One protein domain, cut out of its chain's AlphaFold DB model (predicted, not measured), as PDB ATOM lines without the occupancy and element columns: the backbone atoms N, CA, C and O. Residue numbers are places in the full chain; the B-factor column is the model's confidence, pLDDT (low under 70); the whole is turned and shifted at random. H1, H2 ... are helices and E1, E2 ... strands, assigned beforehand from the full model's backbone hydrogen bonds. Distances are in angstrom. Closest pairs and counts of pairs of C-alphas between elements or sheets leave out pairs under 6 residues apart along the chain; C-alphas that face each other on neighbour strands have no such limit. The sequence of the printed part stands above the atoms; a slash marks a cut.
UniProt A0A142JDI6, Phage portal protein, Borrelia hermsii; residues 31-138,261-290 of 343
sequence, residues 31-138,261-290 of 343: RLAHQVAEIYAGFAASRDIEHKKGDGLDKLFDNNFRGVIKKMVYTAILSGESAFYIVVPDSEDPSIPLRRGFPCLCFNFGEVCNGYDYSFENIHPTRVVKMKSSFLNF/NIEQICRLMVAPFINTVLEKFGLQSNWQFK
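This is residues 31 to 138 and 261 to 290 of the 343 residues of the protein "Phage portal protein" of Borrelia hermsii (UniProt A0A142JDI6). A two-stranded antiparallel ribbon, E1 and E2, lies near the middle of a flat domain, with H3 and the long H5 packed on it and H1 side by side with H3. A long loop, residues 88 to 116, folds back to pair briefly with E1, and little H4 lies far from the middle. The printed part has 138 residues with five named helices and two named strands, ordered H1 H2 H3 E1 H4 E2 H5, and is mostly helix. It is compact, with a radius of gyration of the C-alphas of 14.8 A and spans of 42 by 38 by 19 A.

H1, residues 31 to 46, touches H3, residues 65 to 79, at a shallow tilt of 31 degrees, opposite ways; the closest C-alphas, of Ala 41 and Lys 70, are 4.8 A apart. H2, residues 57 to 62, and H3 meet only through their link. E1, residues 81 to 87, and E2, residues 128 to 132, are antiparallel neighbours, with N 84 and O 129 at 3.0 A. H4, residues 117 to 120, and E1 are near each other. H5, residues 261 to 281, comes closest to E2 at the C-alphas of Phe 273 and Met 131, 6.3 A. Every O i to N i+4 pair is within hydrogen-bond range in H1, H2 and H3, and 15 of 17 in H5; H4 is too short for one.

H1 begins at C-alpha 31 (156.758, 178.124, 169.885) and is 22.4 A long; H3 is 20.7 A, E1 20.2 A and E2 13.1 A. H5, 29.1 A long, ends at C-alpha 281 (143.091, 144.936, 163.803).

The farthest C-alphas, of Asp 90 and Asn 137, are 42.2 A apart. Residues 139 to 260 are not printed, a gap of 13.4 A between C-alphas 138 and 261. E1 to H4 is a long link. Confidence is under 70 at residues 88 to 92, 99 to 108, 115 to 119 and 136 to 138.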
ATOM      1  N   ARG A  31     157.702 177.686 170.932       72.75
ATOM      2  CA  ARG A  31     156.758 178.124 169.885       72.75
ATOM      3  C   ARG A  31     157.190 177.726 168.472       72.75
ATOM      4  O   ARG A  31     156.385 177.207 167.702       72.75
ATOM      5  N   LEU A  32     158.459 177.938 168.127       74.56
ATOM      6  CA  LEU A  32     158.992 177.560 166.815       74.56
ATOM      7  C   LEU A  32     158.954 176.042 166.601       74.56
ATOM      8  O   LEU A  32     158.643 175.546 165.521       74.56
ATOM      9  N   ALA A  33     159.271 175.298 167.650       76.25
ATOM     10  CA  ALA A  33     159.313 173.850 167.632       76.25
ATOM     11  C   ALA A  33     157.900 173.258 167.438       76.25
ATOM     12  O   ALA A  33     157.720 172.324 166.655       76.25
ATOM     13  N   HIS A  34     156.891 173.880 168.058       81.88
ATOM     14  CA  HIS A  34     155.472 173.616 167.824       81.88
ATOM     15  C   HIS A  34     155.054 173.899 166.374       81.88
ATOM     16  O   HIS A  34     154.419 173.046 165.755       81.88
ATOM     17  N   GLN A  35     155.469 175.033 165.801       80.94
ATOM     18  CA  GLN A  35     155.180 175.378 164.402       80.94
ATOM     19  C   GLN A  35     155.788 174.370 163.415       80.94
ATOM     20  O   GLN A  35     155.100 173.881 162.522       80.94
ATOM     21  N   VAL A  36     157.062 174.004 163.597       81.44
ATOM     22  CA  VAL A  36     157.741 173.000 162.758       81.44
ATOM     23  C   VAL A  36     157.035 171.646 162.850       81.44
ATOM     24  O   VAL A  36     156.767 171.013 161.825       81.44
ATOM     25  N   ALA A  37     156.701 171.205 164.067       85.38
ATOM     26  CA  ALA A  37     155.984 169.952 164.282       85.38
ATOM     27  C   ALA A  37     154.595 169.969 163.629       85.38
ATOM     28  O   ALA A  37     154.182 168.967 163.047       85.38
ATOM     29  N   GLU A  38     153.882 171.095 163.695       85.81
ATOM     30  CA  GLU A  38     152.558 171.243 163.100       85.81
ATOM     31  C   GLU A  38     152.593 171.179 161.570       85.81
ATOM     32  O   GLU A  38     151.781 170.457 160.984       85.81
ATOM     33  N   ILE A  39     153.561 171.849 160.935       83.44
ATOM     34  CA  ILE A  39     153.755 171.808 159.480       83.44
ATOM     35  C   ILE A  39     154.004 170.365 159.032       83.44
ATOM     36  O   ILE A  39     153.250 169.819 158.225       83.44
ATOM     37  N   TYR A  40     155.018 169.704 159.597       85.44
ATOM     38  CA  TYR A  40     155.359 168.338 159.197       85.44
ATOM     39  C   TYR A  40     154.247 167.331 159.496       85.44
ATOM     40  O   TYR A  40     153.971 166.460 158.670       85.44
ATOM     41  N   ALA A  41     153.569 167.455 160.639       87.19
ATOM     42  CA  ALA A  41     152.423 166.616 160.965       87.19
ATOM     43  C   ALA A  41     151.248 166.838 160.004       87.19
ATOM     44  O   ALA A  41     150.583 165.874 159.620       87.19
ATOM     45  N   GLY A  42     151.005 168.089 159.601       82.31
ATOM     46  CA  GLY A  42     150.010 168.454 158.599       82.31
ATOM     47  C   GLY A  42     150.282 167.769 157.263       82.31
ATOM     48  O   GLY A  42     149.427 167.025 156.784       82.31
ATOM     49  N   PHE A  43     151.493 167.931 156.719       83.50
ATOM     50  CA  PHE A  43     151.901 167.306 155.454       83.50
ATOM     51  C   PHE A  43     151.901 165.774 155.509       83.50
ATOM     52  O   PHE A  43     151.479 165.111 154.563       83.50
ATOM     53  N   ALA A  44     152.347 165.185 156.621       83.69
ATOM     54  CA  ALA A  44     152.340 163.736 156.790       83.69
ATOM     55  C   ALA A  44     150.911 163.161 156.810       83.69
ATOM     56  O   ALA A  44     150.659 162.110 156.220       83.69
ATOM     57  N   ALA A  45     149.970 163.851 157.462       84.19
ATOM     58  CA  ALA A  45     148.576 163.421 157.562       84.19
ATOM     59  C   ALA A  45     147.748 163.710 156.301       84.19
ATOM     60  O   ALA A  45     146.789 162.982 156.030       84.19
ATOM     61  N   SER A  46     148.096 164.745 155.530       80.19
ATOM     62  CA  SER A  46     147.432 165.088 154.266       80.19
ATOM     63  C   SER A  46     147.955 164.291 153.073       80.19
ATOM     64  O   SER A  46     147.308 164.281 152.030       80.19
ATOM     65  N   ARG A  47     149.078 163.575 153.222       80.56
ATOM     66  CA  ARG A  47     149.689 162.822 152.125       80.56
ATOM     67  C   ARG A  47     148.701 161.852 151.482       80.56
ATOM     68  O   ARG A  47     147.938 161.144 152.153       80.56
ATOM     69  N   ASP A  48     148.745 161.821 150.159       80.81
ATOM     70  CA  ASP A  48     147.937 160.916 149.363       80.81
ATOM     71  C   ASP A  48     148.403 159.470 149.550       80.81
ATOM     72  O   ASP A  48     149.587 159.144 149.412       80.81
ATOM     73  N   ILE A  49     147.442 158.598 149.839       83.38
ATOM     74  CA  ILE A  49     147.651 157.168 150.032       83.38
ATOM     75  C   ILE A  49     146.768 156.430 149.029       83.38
ATOM     76  O   ILE A  49     145.565 156.668 148.956       83.38
ATOM     77  N   GLU A  50     147.372 155.539 148.253       84.12
ATOM     78  CA  GLU A  50     146.663 154.570 147.424       84.12
ATOM     79  C   GLU A  50     146.381 153.322 148.250       84.12
ATOM     80  O   GLU A  50     147.293 152.748 148.842       84.12
ATOM     81  N   HIS A  51     145.125 152.891 148.283       83.62
ATOM     82  CA  HIS A  51     144.688 151.654 148.924       83.62
ATOM     83  C   HIS A  51     143.474 151.094 148.163       83.62
ATOM     84  O   HIS A  51     142.876 151.779 147.326       83.62
ATOM     85  N   LYS A  52     143.119 149.825 148.392       81.00
ATOM     86  CA  LYS A  52     141.966 149.203 147.722       81.00
ATOM     87  C   LYS A  52     140.696 149.493 148.509       81.00
ATOM     88  O   LYS A  52     140.691 149.375 149.728       81.00
ATOM     89  N   LYS A  53     139.592 149.771 147.810       77.06
ATOM     90  CA  LYS A  53     138.299 149.959 148.474       77.06
ATOM     91  C   LYS A  53     137.900 148.687 149.238       77.06
ATOM     92  O   LYS A  53     137.777 147.624 148.631       77.06
ATOM     93  N   GLY A  54     137.680 148.799 150.544       72.00
ATOM     94  CA  GLY A  54     137.290 147.704 151.434       72.00
ATOM     95  C   GLY A  54     138.444 146.940 152.093       72.00
ATOM     96  O   GLY A  54     138.182 145.939 152.756       72.00
ATOM     97  N   ASP A  55     139.692 147.397 151.964       74.19
ATOM     98  CA  ASP A  55     140.887 146.717 152.502       74.19
ATOM     99  C   ASP A  55     141.184 147.000 153.991       74.19
ATOM    100  O   ASP A  55     142.196 146.573 154.546       74.19
ATOM    101  N   GLY A  56     140.265 147.696 154.661       75.50
ATOM    102  CA  GLY A  56     140.339 148.031 156.080       75.50
ATOM    103  C   GLY A  56     140.882 149.427 156.362       75.50
ATOM    104  O   GLY A  56     140.449 150.025 157.345       75.50
ATOM    105  N   LEU A  57     141.736 149.987 155.494       82.38
ATOM    106  CA  LEU A  57     142.245 151.350 155.674       82.38
ATOM    107  C   LEU A  57     141.137 152.395 155.471       82.38
ATOM    108  O   LEU A  57     141.061 153.347 156.244       82.38
ATOM    109  N   ASP A  58     140.215 152.148 154.532       79.50
ATOM    110  CA  ASP A  58     138.978 152.931 154.363       79.50
ATOM    111  C   ASP A  58     138.232 153.126 155.684       79.50
ATOM    112  O   ASP A  58     137.934 154.243 156.096       79.50
ATOM    113  N   LYS A  59     137.996 152.017 156.394       76.00
ATOM    114  CA  LYS A  59     137.244 152.016 157.652       76.00
ATOM    115  C   LYS A  59     137.971 152.786 158.749       76.00
ATOM    116  O   LYS A  59     137.329 153.346 159.632       76.00
ATOM    117  N   LEU A  60     139.304 152.792 158.733       79.62
ATOM    118  CA  LEU A  60     140.090 153.594 159.667       79.62
ATOM    119  C   LEU A  60     139.959 155.086 159.331       79.62
ATOM    120  O   LEU A  60     139.752 155.896 160.234       79.62
ATOM    121  N   PHE A  61     140.029 155.463 158.052       81.62
ATOM    122  CA  PHE A  61     139.874 156.859 157.639       81.62
ATOM    123  C   PHE A  61     138.479 157.424 157.918       81.62
ATOM    124  O   PHE A  61     138.404 158.562 158.380       81.62
ATOM    125  N   ASP A  62     137.422 156.622 157.778       77.25
ATOM    126  CA  ASP A  62     136.061 157.000 158.195       77.25
ATOM    127  C   ASP A  62     135.985 157.364 159.695       77.25
ATOM    128  O   ASP A  62     135.167 158.186 160.101       77.25
ATOM    129  N   ASN A  63     136.885 156.817 160.525       74.00
ATOM    130  CA  ASN A  63     136.983 157.076 161.968       74.00
ATOM    131  C   ASN A  63     138.070 158.112 162.330       74.00
ATOM    132  O   ASN A  63     138.698 158.030 163.388       74.00
ATOM    133  N   ASN A  64     138.330 159.091 161.456       77.56
ATOM    134  CA  ASN A  64     139.281 160.188 161.695       77.56
ATOM    135  C   ASN A  64     140.734 159.731 161.964       77.56
ATOM    136  O   ASN A  64     141.513 160.403 162.647       77.56
ATOM    137  N   PHE A  65     141.149 158.593 161.399       84.44
ATOM    138  CA  PHE A  65     142.508 158.078 161.595       84.44
ATOM    139  C   PHE A  65     143.601 159.021 161.056       84.44
ATOM    140  O   PHE A  65     144.695 159.072 161.616       84.44
ATOM    141  N   ARG A  66     143.303 159.864 160.055       85.56
ATOM    142  CA  ARG A  66     144.219 160.942 159.623       85.56
ATOM    143  C   ARG A  66     144.493 161.959 160.736       85.56
ATOM    144  O   ARG A  66     145.636 162.377 160.907       85.56
ATOM    145  N   GLY A  67     143.483 162.303 161.536       86.00
ATOM    146  CA  GLY A  67     143.654 163.149 162.716       86.00
ATOM    147  C   GLY A  67     144.556 162.502 163.771       86.00
ATOM    148  O   GLY A  67     145.392 163.183 164.367       86.00
ATOM    149  N   VAL A  68     144.453 161.181 163.953       88.06
ATOM    150  CA  VAL A  68     145.352 160.416 164.836       88.06
ATOM    151  C   VAL A  68     146.783 160.440 164.309       88.06
ATOM    152  O   VAL A  68     147.694 160.720 165.081       88.06
ATOM    153  N   ILE A  69     146.993 160.231 163.004       89.44
ATOM    154  CA  ILE A  69     148.320 160.336 162.377       89.44
ATOM    155  C   ILE A  69     148.920 161.724 162.626       89.44
ATOM    156  O   ILE A  69     150.049 161.805 163.106       89.44
ATOM    157  N   LYS A  70     148.159 162.805 162.386       91.88
ATOM    158  CA  LYS A  70     148.617 164.182 162.644       91.88
ATOM    159  C   LYS A  70     149.075 164.339 164.096       91.88
ATOM    160  O   LYS A  70     150.196 164.773 164.344       91.88
ATOM    161  N   LYS A  71     148.244 163.936 165.064       90.00
ATOM    162  CA  LYS A  71     148.567 164.047 166.498       90.00
ATOM    163  C   LYS A  71     149.768 163.191 166.907       90.00
ATOM    164  O   LYS A  71     150.606 163.657 167.676       90.00
ATOM    165  N   MET A  72     149.870 161.966 166.389       90.31
ATOM    166  CA  MET A  72     150.985 161.054 166.668       90.31
ATOM    167  C   MET A  72     152.306 161.607 166.139       90.31
ATOM    168  O   MET A  72     153.282 161.628 166.887       90.31
ATOM    169  N   VAL A  73     152.334 162.092 164.893       90.25
ATOM    170  CA  VAL A  73     153.534 162.684 164.280       90.25
ATOM    171  C   VAL A  73     153.937 163.958 165.014       90.25
ATOM    172  O   VAL A  73     155.091 164.076 165.413       90.25
ATOM    173  N   TYR A  74     152.989 164.865 165.260       90.44
ATOM    174  CA  TYR A  74     153.224 166.100 166.010       90.44
ATOM    175  C   TYR A  74     153.857 165.814 167.377       90.44
ATOM    176  O   TYR A  74     154.929 166.324 167.693       90.44
ATOM    177  N   THR A  75     153.233 164.929 168.158       88.00
ATOM    178  CA  THR A  75     153.707 164.595 169.505       88.00
ATOM    179  C   THR A  75     155.065 163.901 169.445       88.00
ATOM    180  O   THR A  75     155.958 164.256 170.204       88.00
ATOM    181  N   ALA A  76     155.274 162.976 168.502       87.38
ATOM    182  CA  ALA A  76     156.557 162.298 168.344       87.38
ATOM    183  C   ALA A  76     157.680 163.289 168.012       87.38
ATOM    184  O   ALA A  76     158.756 163.187 168.593       87.38
ATOM    185  N   ILE A  77     157.446 164.260 167.124       85.25
ATOM    186  CA  ILE A  77     158.451 165.281 166.786       85.25
ATOM    187  C   ILE A  77     158.863 166.074 168.036       85.25
ATOM    188  O   ILE A  77     160.058 166.283 168.233       85.25
ATOM    189  N   LEU A  78     157.906 166.460 168.887       82.50
ATOM    190  CA  LEU A  78     158.169 167.258 170.089       82.50
ATOM    191  C   LEU A  78     158.822 166.453 171.227       82.50
ATOM    192  O   LEU A  78     159.781 166.916 171.838       82.50
ATOM    193  N   SER A  79     158.301 165.263 171.541       81.38
ATOM    194  CA  SER A  79     158.720 164.469 172.711       81.38
ATOM    195  C   SER A  79     159.639 163.292 172.383       81.38
ATOM    196  O   SER A  79     159.973 162.508 173.268       81.38
ATOM    197  N   GLY A  80     160.024 163.112 171.118       81.38
ATOM    198  CA  GLY A  80     160.826 161.983 170.627       81.38
ATOM    199  C   GLY A  80     160.036 160.679 170.454       81.38
ATOM    200  O   GLY A  80     160.340 159.878 169.569       81.38
ATOM    201  N   GLU A  81     158.991 160.470 171.250       85.75
ATOM    202  CA  GLU A  81     158.079 159.332 171.150       85.75
ATOM    203  C   GLU A  81     156.649 159.762 171.483       85.75
ATOM    204  O   GLU A  81     156.423 160.563 172.395       85.75
ATOM    205  N   SER A  82     155.682 159.210 170.755       87.94
ATOM    206  CA  SER A  82     154.255 159.348 171.023       87.94
ATOM    207  C   SER A  82     153.599 157.983 171.132       87.94
ATOM    208  O   SER A  82     154.094 156.982 170.606       87.94
ATOM    209  N   ALA A  83     152.478 157.929 171.834       87.62
ATOM    210  CA  ALA A  83     151.717 156.706 171.982       87.62
ATOM    211  C   ALA A  83     150.228 157.005 172.100       87.62
ATOM    212  O   ALA A  83     149.826 158.045 172.613       87.62
ATOM    213  N   PHE A  84     149.410 156.058 171.660       86.50
ATOM    214  CA  PHE A  84     147.979 156.056 171.931       86.50
ATOM    215  C   PHE A  84     147.538 154.636 172.294       86.50
ATOM    216  O   PHE A  84     148.253 153.663 172.031       86.50
ATOM    217  N   TYR A  85     146.355 154.501 172.887       83.56
ATOM    218  CA  TYR A  85     145.765 153.201 173.201       83.56
ATOM    219  C   TYR A  85     144.446 152.972 172.463       83.56
ATOM    220  O   TYR A  85     143.691 153.899 172.173       83.56
ATOM    221  N   ILE A  86     144.162 151.715 172.141       79.69
ATOM    222  CA  ILE A  86     142.934 151.310 171.453       79.69
ATOM    223  C   ILE A  86     141.815 151.132 172.487       79.69
ATOM    224  O   ILE A  86     141.960 150.336 173.421       79.69
ATOM    225  N   VAL A  87     140.690 151.835 172.304       74.56
ATOM    226  CA  VAL A  87     139.476 151.659 173.117       74.56
ATOM    227  C   VAL A  87     138.572 150.635 172.437       74.56
ATOM    228  O   VAL A  87     138.227 150.786 171.265       74.56
ATOM    229  N   VAL A  88     138.189 149.588 173.172       68.94
ATOM    230  CA  VAL A  88     137.282 148.537 172.691       68.94
ATOM    231  C   VAL A  88     135.916 148.731 173.352       68.94
ATOM    232  O   VAL A  88     135.836 148.595 174.570       68.94
ATOM    233  N   PRO A  89     134.846 149.015 172.593       60.00
ATOM    234  CA  PRO A  89     133.528 149.321 173.163       60.00
ATOM    235  C   PRO A  89     132.895 148.172 173.952       60.00
ATOM    236  O   PRO A  89     132.194 148.424 174.921       60.00
ATOM    237  N   ASP A  90     133.213 146.922 173.600       55.38
ATOM    238  CA  ASP A  90     132.658 145.727 174.256       55.38
ATOM    239  C   ASP A  90     133.542 145.184 175.403       55.38
ATOM    240  O   ASP A  90     133.248 144.140 175.984       55.38
ATOM    241  N   SER A  91     134.663 145.847 175.723       60.31
ATOM    242  CA  SER A  91     135.578 145.453 176.805       60.31
ATOM    243  C   SER A  91     135.988 146.682 177.609       60.31
ATOM    244  O   SER A  91     136.971 147.351 177.285       60.31
ATOM    245  N   GLU A  92     135.237 146.936 178.682       60.03
ATOM    246  CA  GLU A  92     135.441 148.080 179.580       60.03
ATOM    247  C   GLU A  92     136.757 148.018 180.368       60.03
ATOM    248  O   GLU A  92     137.228 149.051 180.829       60.03
ATOM    249  N   ASP A  93     137.374 146.838 180.504       73.75
ATOM    250  CA  ASP A  93     138.623 146.684 181.250       73.75
ATOM    251  C   ASP A  93     139.859 146.934 180.351       73.75
ATOM    252  O   ASP A  93     140.185 146.102 179.487       73.75
ATOM    253  N   PRO A  94     140.580 148.059 180.537       73.88
ATOM    254  CA  PRO A  94     141.772 148.397 179.763       73.88
ATOM    255  C   PRO A  94     142.973 147.483 180.056       73.88
ATOM    256  O   PRO A  94     143.910 147.456 179.253       73.88
ATOM    257  N   SER A  95     142.947 146.709 181.148       78.38
ATOM    258  CA  SER A  95     144.012 145.777 181.541       78.38
ATOM    259  C   SER A  95     143.950 144.428 180.808       78.38
ATOM    260  O   SER A  95     144.919 143.666 180.811       78.38
ATOM    261  N   ILE A  96     142.847 144.134 180.108       77.06
ATOM    262  CA  ILE A  96     142.681 142.881 179.361       77.06
ATOM    263  C   ILE A  96     143.408 142.963 178.008       77.06
ATOM    264  O   ILE A  96     143.221 143.937 177.275       77.06
ATOM    265  N   PRO A  97     144.169 141.940 177.578       75.88
ATOM    266  CA  PRO A  97     144.837 141.950 176.280       75.88
ATOM    267  C   PRO A  97     143.868 142.049 175.094       75.88
ATOM    268  O   PRO A  97     142.838 141.375 175.042       75.88
ATOM    269  N   LEU A  98     144.259 142.826 174.078       74.19
ATOM    270  CA  LEU A  98     143.627 142.810 172.757       74.19
ATOM    271  C   LEU A  98     143.825 141.407 172.129       74.19
ATOM    272  O   LEU A  98     144.964 141.007 171.880       74.19
ATOM    273  N   ARG A  99     142.751 140.640 171.878       69.94
ATOM    274  CA  ARG A  99     142.815 139.467 170.980       69.94
ATOM    275  C   ARG A  99     143.144 139.935 169.552       69.94
ATOM    276  O   ARG A  99     142.858 141.064 169.166       69.94
ATOM    277  N   ARG A 100     143.784 139.075 168.760       64.88
ATOM    278  CA  ARG A 100     144.091 139.384 167.356       64.88
ATOM    279  C   ARG A 100     142.826 139.276 166.507       64.88
ATOM    280  O   ARG A 100     142.138 138.263 166.602       64.88
ATOM    281  N   GLY A 101     142.579 140.275 165.659       62.16
ATOM    282  CA  GLY A 101     141.460 140.280 164.714       62.16
ATOM    283  C   GLY A 101     140.112 140.471 165.407       62.16
ATOM    284  O   GLY A 101     139.409 139.504 165.693       62.16
ATOM    285  N   PHE A 102     139.746 141.726 165.659       63.81
ATOM    286  CA  PHE A 102     138.427 142.087 166.177       63.81
ATOM    287  C   PHE A 102     137.609 142.836 165.119       63.81
ATOM    288  O   PHE A 102     138.180 143.607 164.343       63.81
ATOM    289  N   PRO A 103     136.281 142.618 165.062       56.66
ATOM    290  CA  PRO A 103     135.429 143.198 164.032       56.66
ATOM    291  C   PRO A 103     135.467 144.729 164.057       56.66
ATOM    292  O   PRO A 103     135.325 145.366 165.097       56.66
ATOM    293  N   CYS A 104     135.648 145.310 162.869       51.41
ATOM    294  CA  CYS A 104     136.051 146.699 162.655       51.41
ATOM    295  C   CYS A 104     135.001 147.781 162.959       51.41
ATOM    296  O   CYS A 104     135.129 148.896 162.462       51.41
ATOM    297  N   LEU A 105     133.915 147.441 163.650       51.53
ATOM    298  CA  LEU A 105     132.691 148.245 163.638       51.53
ATOM    299  C   LEU A 105     132.585 149.254 164.785       51.53
ATOM    300  O   LEU A 105     131.697 150.098 164.740       51.53
ATOM    301  N   CYS A 106     133.481 149.216 165.774       50.75
ATOM    302  CA  CYS A 106     133.376 150.092 166.936       50.75
ATOM    303  C   CYS A 106     134.781 150.513 167.414       50.75
ATOM    304  O   CYS A 106     135.346 149.858 168.287       50.75
ATOM    305  N   PHE A 107     135.378 151.574 166.855       60.38
ATOM    306  CA  PHE A 107     136.677 152.070 167.333       60.38
ATOM    307  C   PHE A 107     136.618 153.538 167.731       60.38
ATOM    308  O   PHE A 107     136.400 154.409 166.895       60.38
ATOM    309  N   ASN A 108     136.918 153.791 169.003       62.53
ATOM    310  CA  ASN A 108     137.434 155.074 169.449       62.53
ATOM    311  C   ASN A 108     138.936 154.898 169.699       62.53
ATOM    312  O   ASN A 108     139.370 153.953 170.364       62.53
ATOM    313  N   PHE A 109     139.751 155.789 169.147       72.88
ATOM    314  CA  PHE A 109     141.151 155.891 169.541       72.88
ATOM    315  C   PHE A 109     141.217 156.657 170.863       72.88
ATOM    316  O   PHE A 109     140.504 157.646 171.039       72.88
ATOM    317  N   GLY A 110     142.037 156.185 171.800       72.62
ATOM    318  CA  GLY A 110     142.323 156.916 173.028       72.62
ATOM    319  C   GLY A 110     143.077 158.217 172.753       72.62
ATOM    320  O   GLY A 110     143.409 158.551 171.612       72.62
ATOM    321  N   GLU A 111     143.369 158.953 173.820       82.56
ATOM    322  CA  GLU A 111     144.186 160.156 173.718       82.56
ATOM    323  C   GLU A 111     145.613 159.816 173.254       82.56
ATOM    324  O   GLU A 111     146.166 158.762 173.582       82.56
ATOM    325  N   VAL A 112     146.184 160.709 172.443       78.62
ATOM    326  CA  VAL A 112     147.589 160.634 172.041       78.62
ATOM    327  C   VAL A 112     148.408 161.351 173.100       78.62
ATOM    328  O   VAL A 112     148.258 162.558 173.278       78.62
ATOM    329  N   CYS A 113     149.289 160.614 173.759       82.19
ATOM    330  CA  CYS A 113     150.145 161.123 174.818       82.19
ATOM    331  C   CYS A 113     151.612 161.100 174.384       82.19
ATOM    332  O   CYS A 113     152.012 160.400 173.443       82.19
ATOM    333  N   ASN A 114     152.435 161.849 175.112       75.06
ATOM    334  CA  ASN A 114     153.877 161.645 175.084       75.06
ATOM    335  C   ASN A 114     154.197 160.207 175.549       75.06
ATOM    336  O   ASN A 114     153.486 159.633 176.369       75.06
ATOM    337  N   GLY A 115     155.244 159.591 174.996       62.38
ATOM    338  CA  GLY A 115     155.542 158.161 175.182       62.38
ATOM    339  C   GLY A 115     155.890 157.700 176.609       62.38
ATOM    340  O   GLY A 115     156.303 156.552 176.773       62.38
ATOM    341  N   TYR A 116     155.755 158.561 177.624       66.12
ATOM    342  CA  TYR A 116     156.048 158.242 179.019       66.12
ATOM    343  C   TYR A 116     155.015 157.261 179.593       66.12
ATOM    344  O   TYR A 116     153.806 157.509 179.580       66.12
ATOM    345  N   ASP A 117     155.520 156.154 180.140       61.22
ATOM    346  CA  ASP A 117     154.724 154.985 180.531       61.22
ATOM    347  C   ASP A 117     153.710 155.249 181.668       61.22
ATOM    348  O   ASP A 117     152.732 154.513 181.777       61.22
ATOM    349  N   TYR A 118     153.858 156.330 182.450       60.66
ATOM    350  CA  TYR A 118     152.943 156.685 183.553       60.66
ATOM    351  C   TYR A 118     151.479 156.857 183.111       60.66
ATOM    352  O   TYR A 118     150.558 156.543 183.859       60.66
ATOM    353  N   SER A 119     151.243 157.328 181.881       68.62
ATOM    354  CA  SER A 119     149.883 157.499 181.342       68.62
ATOM    355  C   SER A 119     149.207 156.176 180.948       68.62
ATOM    356  O   SER A 119     147.995 156.141 180.732       68.62
ATOM    357  N   PHE A 120     149.968 155.077 180.901       76.69
ATOM    358  CA  PHE A 120     149.517 153.761 180.448       76.69
ATOM    359  C   PHE A 120     149.617 152.672 181.527       76.69
ATOM    360  O   PHE A 120     149.393 151.508 181.206       76.69
ATOM    361  N   GLU A 121     149.905 153.008 182.792       75.81
ATOM    362  CA  GLU A 121     150.118 152.024 183.877       75.81
ATOM    363  C   GLU A 121     148.970 151.011 184.034       75.81
ATOM    364  O   GLU A 121     149.207 149.845 184.339       75.81
ATOM    365  N   ASN A 122     147.732 151.435 183.762       77.56
ATOM    366  CA  ASN A 122     146.530 150.601 183.885       77.56
ATOM    367  C   ASN A 122     146.039 150.022 182.545       77.56
ATOM    368  O   ASN A 122     144.945 149.460 182.474       77.56
ATOM    369  N   ILE A 123     146.812 150.177 181.466       81.38
ATOM    370  CA  ILE A 123     146.442 149.747 180.115       81.38
ATOM    371  C   ILE A 123     147.358 148.604 179.687       81.38
ATOM    372  O   ILE A 123     148.582 148.698 179.735       81.38
ATOM    373  N   HIS A 124     146.769 147.515 179.198       83.31
ATOM    374  CA  HIS A 124     147.550 146.383 178.725       83.31
ATOM    375  C   HIS A 124     148.452 146.787 177.539       83.31
ATOM    376  O   HIS A 124     147.949 147.365 176.568       83.31
ATOM    377  N   PRO A 125     149.745 146.404 177.508       82.31
ATOM    378  CA  PRO A 125     150.681 146.799 176.446       82.31
ATOM    379  C   PRO A 125     150.220 146.441 175.026       82.31
ATOM    380  O   PRO A 125     150.519 147.140 174.060       82.31
ATOM    381  N   THR A 126     149.439 145.368 174.871       81.31
ATOM    382  CA  THR A 126     148.894 144.979 173.557       81.31
ATOM    383  C   THR A 126     147.849 145.956 173.013       81.31
ATOM    384  O   THR A 126     147.627 145.960 171.802       81.31
ATOM    385  N   ARG A 127     147.261 146.824 173.848       80.56
ATOM    386  CA  ARG A 127     146.352 147.903 173.428       80.56
ATOM    387  C   ARG A 127     147.080 149.194 173.060       80.56
ATOM    388  O   ARG A 127     146.486 150.032 172.391       80.56
ATOM    389  N   VAL A 128     148.347 149.345 173.444       85.44
ATOM    390  CA  VAL A 128     149.145 150.551 173.188       85.44
ATOM    391  C   VAL A 128     149.845 150.450 171.834       85.44
ATOM    392  O   VAL A 128     150.371 149.396 171.464       85.44
ATOM    393  N   VAL A 129     149.845 151.534 171.067       86.62
ATOM    394  CA  VAL A 129     150.600 151.685 169.820       86.62
ATOM    395  C   VAL A 129     151.512 152.888 169.981       86.62
ATOM    396  O   VAL A 129     151.038 153.987 170.262       86.62
ATOM    397  N   LYS A 130     152.817 152.671 169.812       89.06
ATOM    398  CA  LYS A 130     153.835 153.717 169.936       89.06
ATOM    399  C   LYS A 130     154.366 154.120 168.559       89.06
ATOM    400  O   LYS A 130     154.425 153.297 167.645       89.06
ATOM    401  N   MET A 131     154.769 155.376 168.425       89.75
ATOM    402  CA  MET A 131     155.471 155.931 167.273       89.75
ATOM    403  C   MET A 131     156.711 156.659 167.781       89.75
ATOM    404  O   MET A 131     156.618 157.567 168.603       89.75
ATOM    405  N   LYS A 132     157.876 156.274 167.265       86.69
ATOM    406  CA  LYS A 132     159.136 156.959 167.559       86.69
ATOM    407  C   LYS A 132     159.447 157.961 166.466       86.69
ATOM    408  O   LYS A 132     159.251 157.675 165.287       86.69
ATOM    409  N   SER A 133     159.934 159.123 166.871       83.25
ATOM    410  CA  SER A 133     160.404 160.139 165.948       83.25
ATOM    411  C   SER A 133     161.713 159.714 165.309       83.25
ATOM    412  O   SER A 133     162.651 159.309 165.993       83.25
ATOM    413  N   SER A 134     161.780 159.841 163.987       75.50
ATOM    414  CA  SER A 134     163.037 159.821 163.238       75.50
ATOM    415  C   SER A 134     163.546 161.233 162.935       75.50
ATOM    416  O   SER A 134     164.522 161.382 162.204       75.50
ATOM    417  N   PHE A 135     162.875 162.273 163.444       70.69
ATOM    418  CA  PHE A 135     163.217 163.664 163.171       70.69
ATOM    419  C   PHE A 135     164.416 164.096 164.027       70.69
ATOM    420  O   PHE A 135     164.301 164.412 165.212       70.69
ATOM    421  N   LEU A 136     165.596 164.069 163.413       57.03
ATOM    422  CA  LEU A 136     166.880 164.390 164.026       57.03
ATOM    423  C   LEU A 136     167.150 165.892 163.872       57.03
ATOM    424  O   LEU A 136     167.734 166.255 162.864       57.03
ATOM    425  N   ASN A 137     166.692 166.749 164.801       63.06
ATOM    426  CA  ASN A 137     167.276 168.094 165.069       63.06
ATOM    427  C   ASN A 137     166.498 168.971 166.076       63.06
ATOM    428  O   ASN A 137     166.722 170.180 166.155       63.06
ATOM    429  N   PHE A 138     165.610 168.403 166.896       66.19
ATOM    430  CA  PHE A 138     164.755 169.211 167.776       66.19
ATOM    431  C   PHE A 138     165.526 170.079 168.792       66.19
ATOM    432  O   PHE A 138     165.173 171.233 169.009       66.19
ATOM    433  N   ASN A 261     162.441 165.417 153.839       75.75
ATOM    434  CA  ASN A 261     162.064 165.255 155.245       75.75
ATOM    435  C   ASN A 261     160.629 164.731 155.392       75.75
ATOM    436  O   ASN A 261     160.390 163.810 156.175       75.75
ATOM    437  N   ILE A 262     159.676 165.243 154.604       80.44
ATOM    438  CA  ILE A 262     158.299 164.720 154.583       80.44
ATOM    439  C   ILE A 262     158.294 163.243 154.160       80.44
ATOM    440  O   ILE A 262     157.592 162.425 154.758       80.44
ATOM    441  N   GLU A 263     159.073 162.868 153.143       79.69
ATOM    442  CA  GLU A 263     159.241 161.476 152.720       79.69
ATOM    443  C   GLU A 263     159.837 160.592 153.807       79.69
ATOM    444  O   GLU A 263     159.295 159.516 154.067       79.69
ATOM    445  N   GLN A 264     160.878 161.050 154.496       80.38
ATOM    446  CA  GLN A 264     161.469 160.314 155.606       80.38
ATOM    447  C   GLN A 264     160.480 160.125 156.758       80.38
ATOM    448  O   GLN A 264     160.335 159.002 157.232       80.38
ATOM    449  N   ILE A 265     159.743 161.164 157.159       84.75
ATOM    450  CA  ILE A 265     158.698 161.060 158.192       84.75
ATOM    451  C   ILE A 265     157.637 160.040 157.768       84.75
ATOM    452  O   ILE A 265     157.276 159.142 158.531       84.75
ATOM    453  N   CYS A 266     157.161 160.117 156.526       85.94
ATOM    454  CA  CYS A 266     156.147 159.193 156.029       85.94
ATOM    455  C   CYS A 266     156.662 157.747 156.000       85.94
ATOM    456  O   CYS A 266     155.979 156.831 156.458       85.94
ATOM    457  N   ARG A 267     157.885 157.534 155.513       84.69
ATOM    458  CA  ARG A 267     158.489 156.207 155.358       84.69
ATOM    459  C   ARG A 267     158.916 155.578 156.684       84.69
ATOM    460  O   ARG A 267     158.748 154.374 156.851       84.69
ATOM    461  N   LEU A 268     159.497 156.359 157.593       84.81
ATOM    462  CA  LEU A 268     160.122 155.865 158.825       84.81
ATOM    463  C   LEU A 268     159.206 155.954 160.047       84.81
ATOM    464  O   LEU A 268     159.403 155.191 160.988       84.81
ATOM    465  N   MET A 269     158.203 156.838 160.040       87.75
ATOM    466  CA  MET A 269     157.276 157.007 161.166       87.75
ATOM    467  C   MET A 269     155.863 156.552 160.806       87.75
ATOM    468  O   MET A 269     155.310 155.666 161.460       87.75
ATOM    469  N   VAL A 270     155.275 157.122 159.750       88.62
ATOM    470  CA  VAL A 270     153.856 156.895 159.430       88.62
ATOM    471  C   VAL A 270     153.615 155.487 158.887       88.62
ATOM    472  O   VAL A 270     152.676 154.825 159.321       88.62
ATOM    473  N   ALA A 271     154.458 154.982 157.982       87.75
ATOM    474  CA  ALA A 271     154.255 153.652 157.412       87.75
ATOM    475  C   ALA A 271     154.354 152.511 158.432       87.75
ATOM    476  O   ALA A 271     153.430 151.692 158.479       87.75
ATOM    477  N   PRO A 272     155.386 152.451 159.296       88.44
ATOM    478  CA  PRO A 272     155.430 151.448 160.355       88.44
ATOM    479  C   PRO A 272     154.227 151.558 161.293       88.44
ATOM    480  O   PRO A 272     153.659 150.541 161.694       88.44
ATOM    481  N   PHE A 273     153.794 152.785 161.592       90.06
ATOM    482  CA  PHE A 273     152.627 153.039 162.424       90.06
ATOM    483  C   PHE A 273     151.331 152.486 161.815       90.06
ATOM    484  O   PHE A 273     150.651 151.695 162.467       90.06
ATOM    485  N   ILE A 274     151.010 152.833 160.562       89.06
ATOM    486  CA  ILE A 274     149.805 152.338 159.877       89.06
ATOM    487  C   ILE A 274     149.829 150.807 159.799       89.06
ATOM    488  O   ILE A 274     148.834 150.164 160.126       89.06
ATOM    489  N   ASN A 275     150.972 150.211 159.449       88.50
ATOM    490  CA  ASN A 275     151.108 148.754 159.382       88.50
ATOM    491  C   ASN A 275     150.893 148.080 160.744       88.50
ATOM    492  O   ASN A 275     150.194 147.073 160.820       88.50
ATOM    493  N   THR A 276     151.412 148.667 161.828       88.44
ATOM    494  CA  THR A 276     151.181 148.170 163.196       88.44
ATOM    495  C   THR A 276     149.698 148.212 163.564       88.44
ATOM    496  O   THR A 276     149.172 147.286 164.182       88.44
ATOM    497  N   VAL A 277     149.007 149.289 163.186       87.25
ATOM    498  CA  VAL A 277     147.569 149.449 163.420       87.25
ATOM    499  C   VAL A 277     146.782 148.391 162.644       87.25
ATOM    500  O   VAL A 277     145.980 147.673 163.239       87.25
ATOM    501  N   LEU A 278     147.051 148.234 161.344       85.88
ATOM    502  CA  LEU A 278     146.405 147.222 160.501       85.88
ATOM    503  C   LEU A 278     146.610 145.805 161.052       85.88
ATOM    504  O   LEU A 278     145.639 145.061 161.189       85.88
ATOM    505  N   GLU A 279     147.837 145.456 161.449       85.06
ATOM    506  CA  GLU A 279     148.154 144.151 162.039       85.06
ATOM    507  C   GLU A 279     147.354 143.899 163.326       85.06
ATOM    508  O   GLU A 279     146.752 142.833 163.483       85.06
ATOM    509  N   LYS A 280     147.282 144.885 164.233       82.06
ATOM    510  CA  LYS A 280     146.517 144.765 165.487       82.06
ATOM    511  C   LYS A 280     145.030 144.530 165.249       82.06
ATOM    512  O   LYS A 280     144.406 143.771 165.992       82.06
ATOM    513  N   PHE A 281     144.482 145.129 164.198       78.50
ATOM    514  CA  PHE A 281     143.091 144.936 163.803       78.50
ATOM    515  C   PHE A 281     142.866 143.711 162.906       78.50
ATOM    516  O   PHE A 281     141.719 143.391 162.602       78.50
ATOM    517  N   GLY A 282     143.921 142.985 162.516       78.38
ATOM    518  CA  GLY A 282     143.819 141.864 161.578       78.38
ATOM    519  C   GLY A 282     143.364 142.292 160.178       78.38
ATOM    520  O   GLY A 282     142.749 141.504 159.463       78.38
ATOM    521  N   LEU A 283     143.630 143.545 159.805       82.25
ATOM    522  CA  LEU A 283     143.295 144.125 158.510       82.25
ATOM    523  C   LEU A 283     144.427 143.877 157.510       82.25
ATOM    524  O   LEU A 283     145.604 143.990 157.848       82.25
ATOM    525  N   GLN A 284     144.068 143.564 156.265       78.56
ATOM    526  CA  GLN A 284     145.021 143.376 155.172       78.56
ATOM    527  C   GLN A 284     144.821 144.464 154.123       78.56
ATOM    528  O   GLN A 284     143.904 144.383 153.307       78.56
ATOM    529  N   SER A 285     145.713 145.452 154.127       81.94
ATOM    530  CA  SER A 285     145.754 146.515 153.128       81.94
ATOM    531  C   SER A 285     147.122 146.537 152.455       81.94
ATOM    532  O   SER A 285     148.154 146.540 153.124       81.94
ATOM    533  N   ASN A 286     147.120 146.576 151.122       81.25
ATOM    534  CA  ASN A 286     148.320 146.781 150.309       81.25
ATOM    535  C   ASN A 286     148.437 148.266 149.958       81.25
ATOM    536  O   ASN A 286     148.461 148.630 148.781       81.25
ATOM    537  N   TRP A 287     148.400 149.118 150.982       87.25
ATOM    538  CA  TRP A 287     148.451 150.557 150.800       87.25
ATOM    539  C   TRP A 287     149.874 151.031 150.490       87.25
ATOM    540  O   TRP A 287     150.864 150.422 150.901       87.25
ATOM    541  N   GLN A 288     149.974 152.147 149.780       82.88
ATOM    542  CA  GLN A 288     151.238 152.818 149.496       82.88
ATOM    543  C   GLN A 288     151.034 154.329 149.453       82.88
ATOM    544  O   GLN A 288     149.978 154.815 149.049       82.88
ATOM    545  N   PHE A 289     152.048 155.097 149.847       81.69
ATOM    546  CA  PHE A 289     152.034 156.527 149.559       81.69
ATOM    547  C   PHE A 289     152.090 156.736 148.051       81.69
ATOM    548  O   PHE A 289     152.899 156.096 147.373       81.69
ATOM    549  N   LYS A 290     151.287 157.670 147.531       78.38
ATOM    550  CA  LYS A 290     151.508 158.135 146.164       78.38
ATOM    551  C   LYS A 290     152.920 158.690 146.063       78.38
ATOM    552  O   LYS A 290     153.385 159.411 146.955       78.38
TER     553      LYS A 290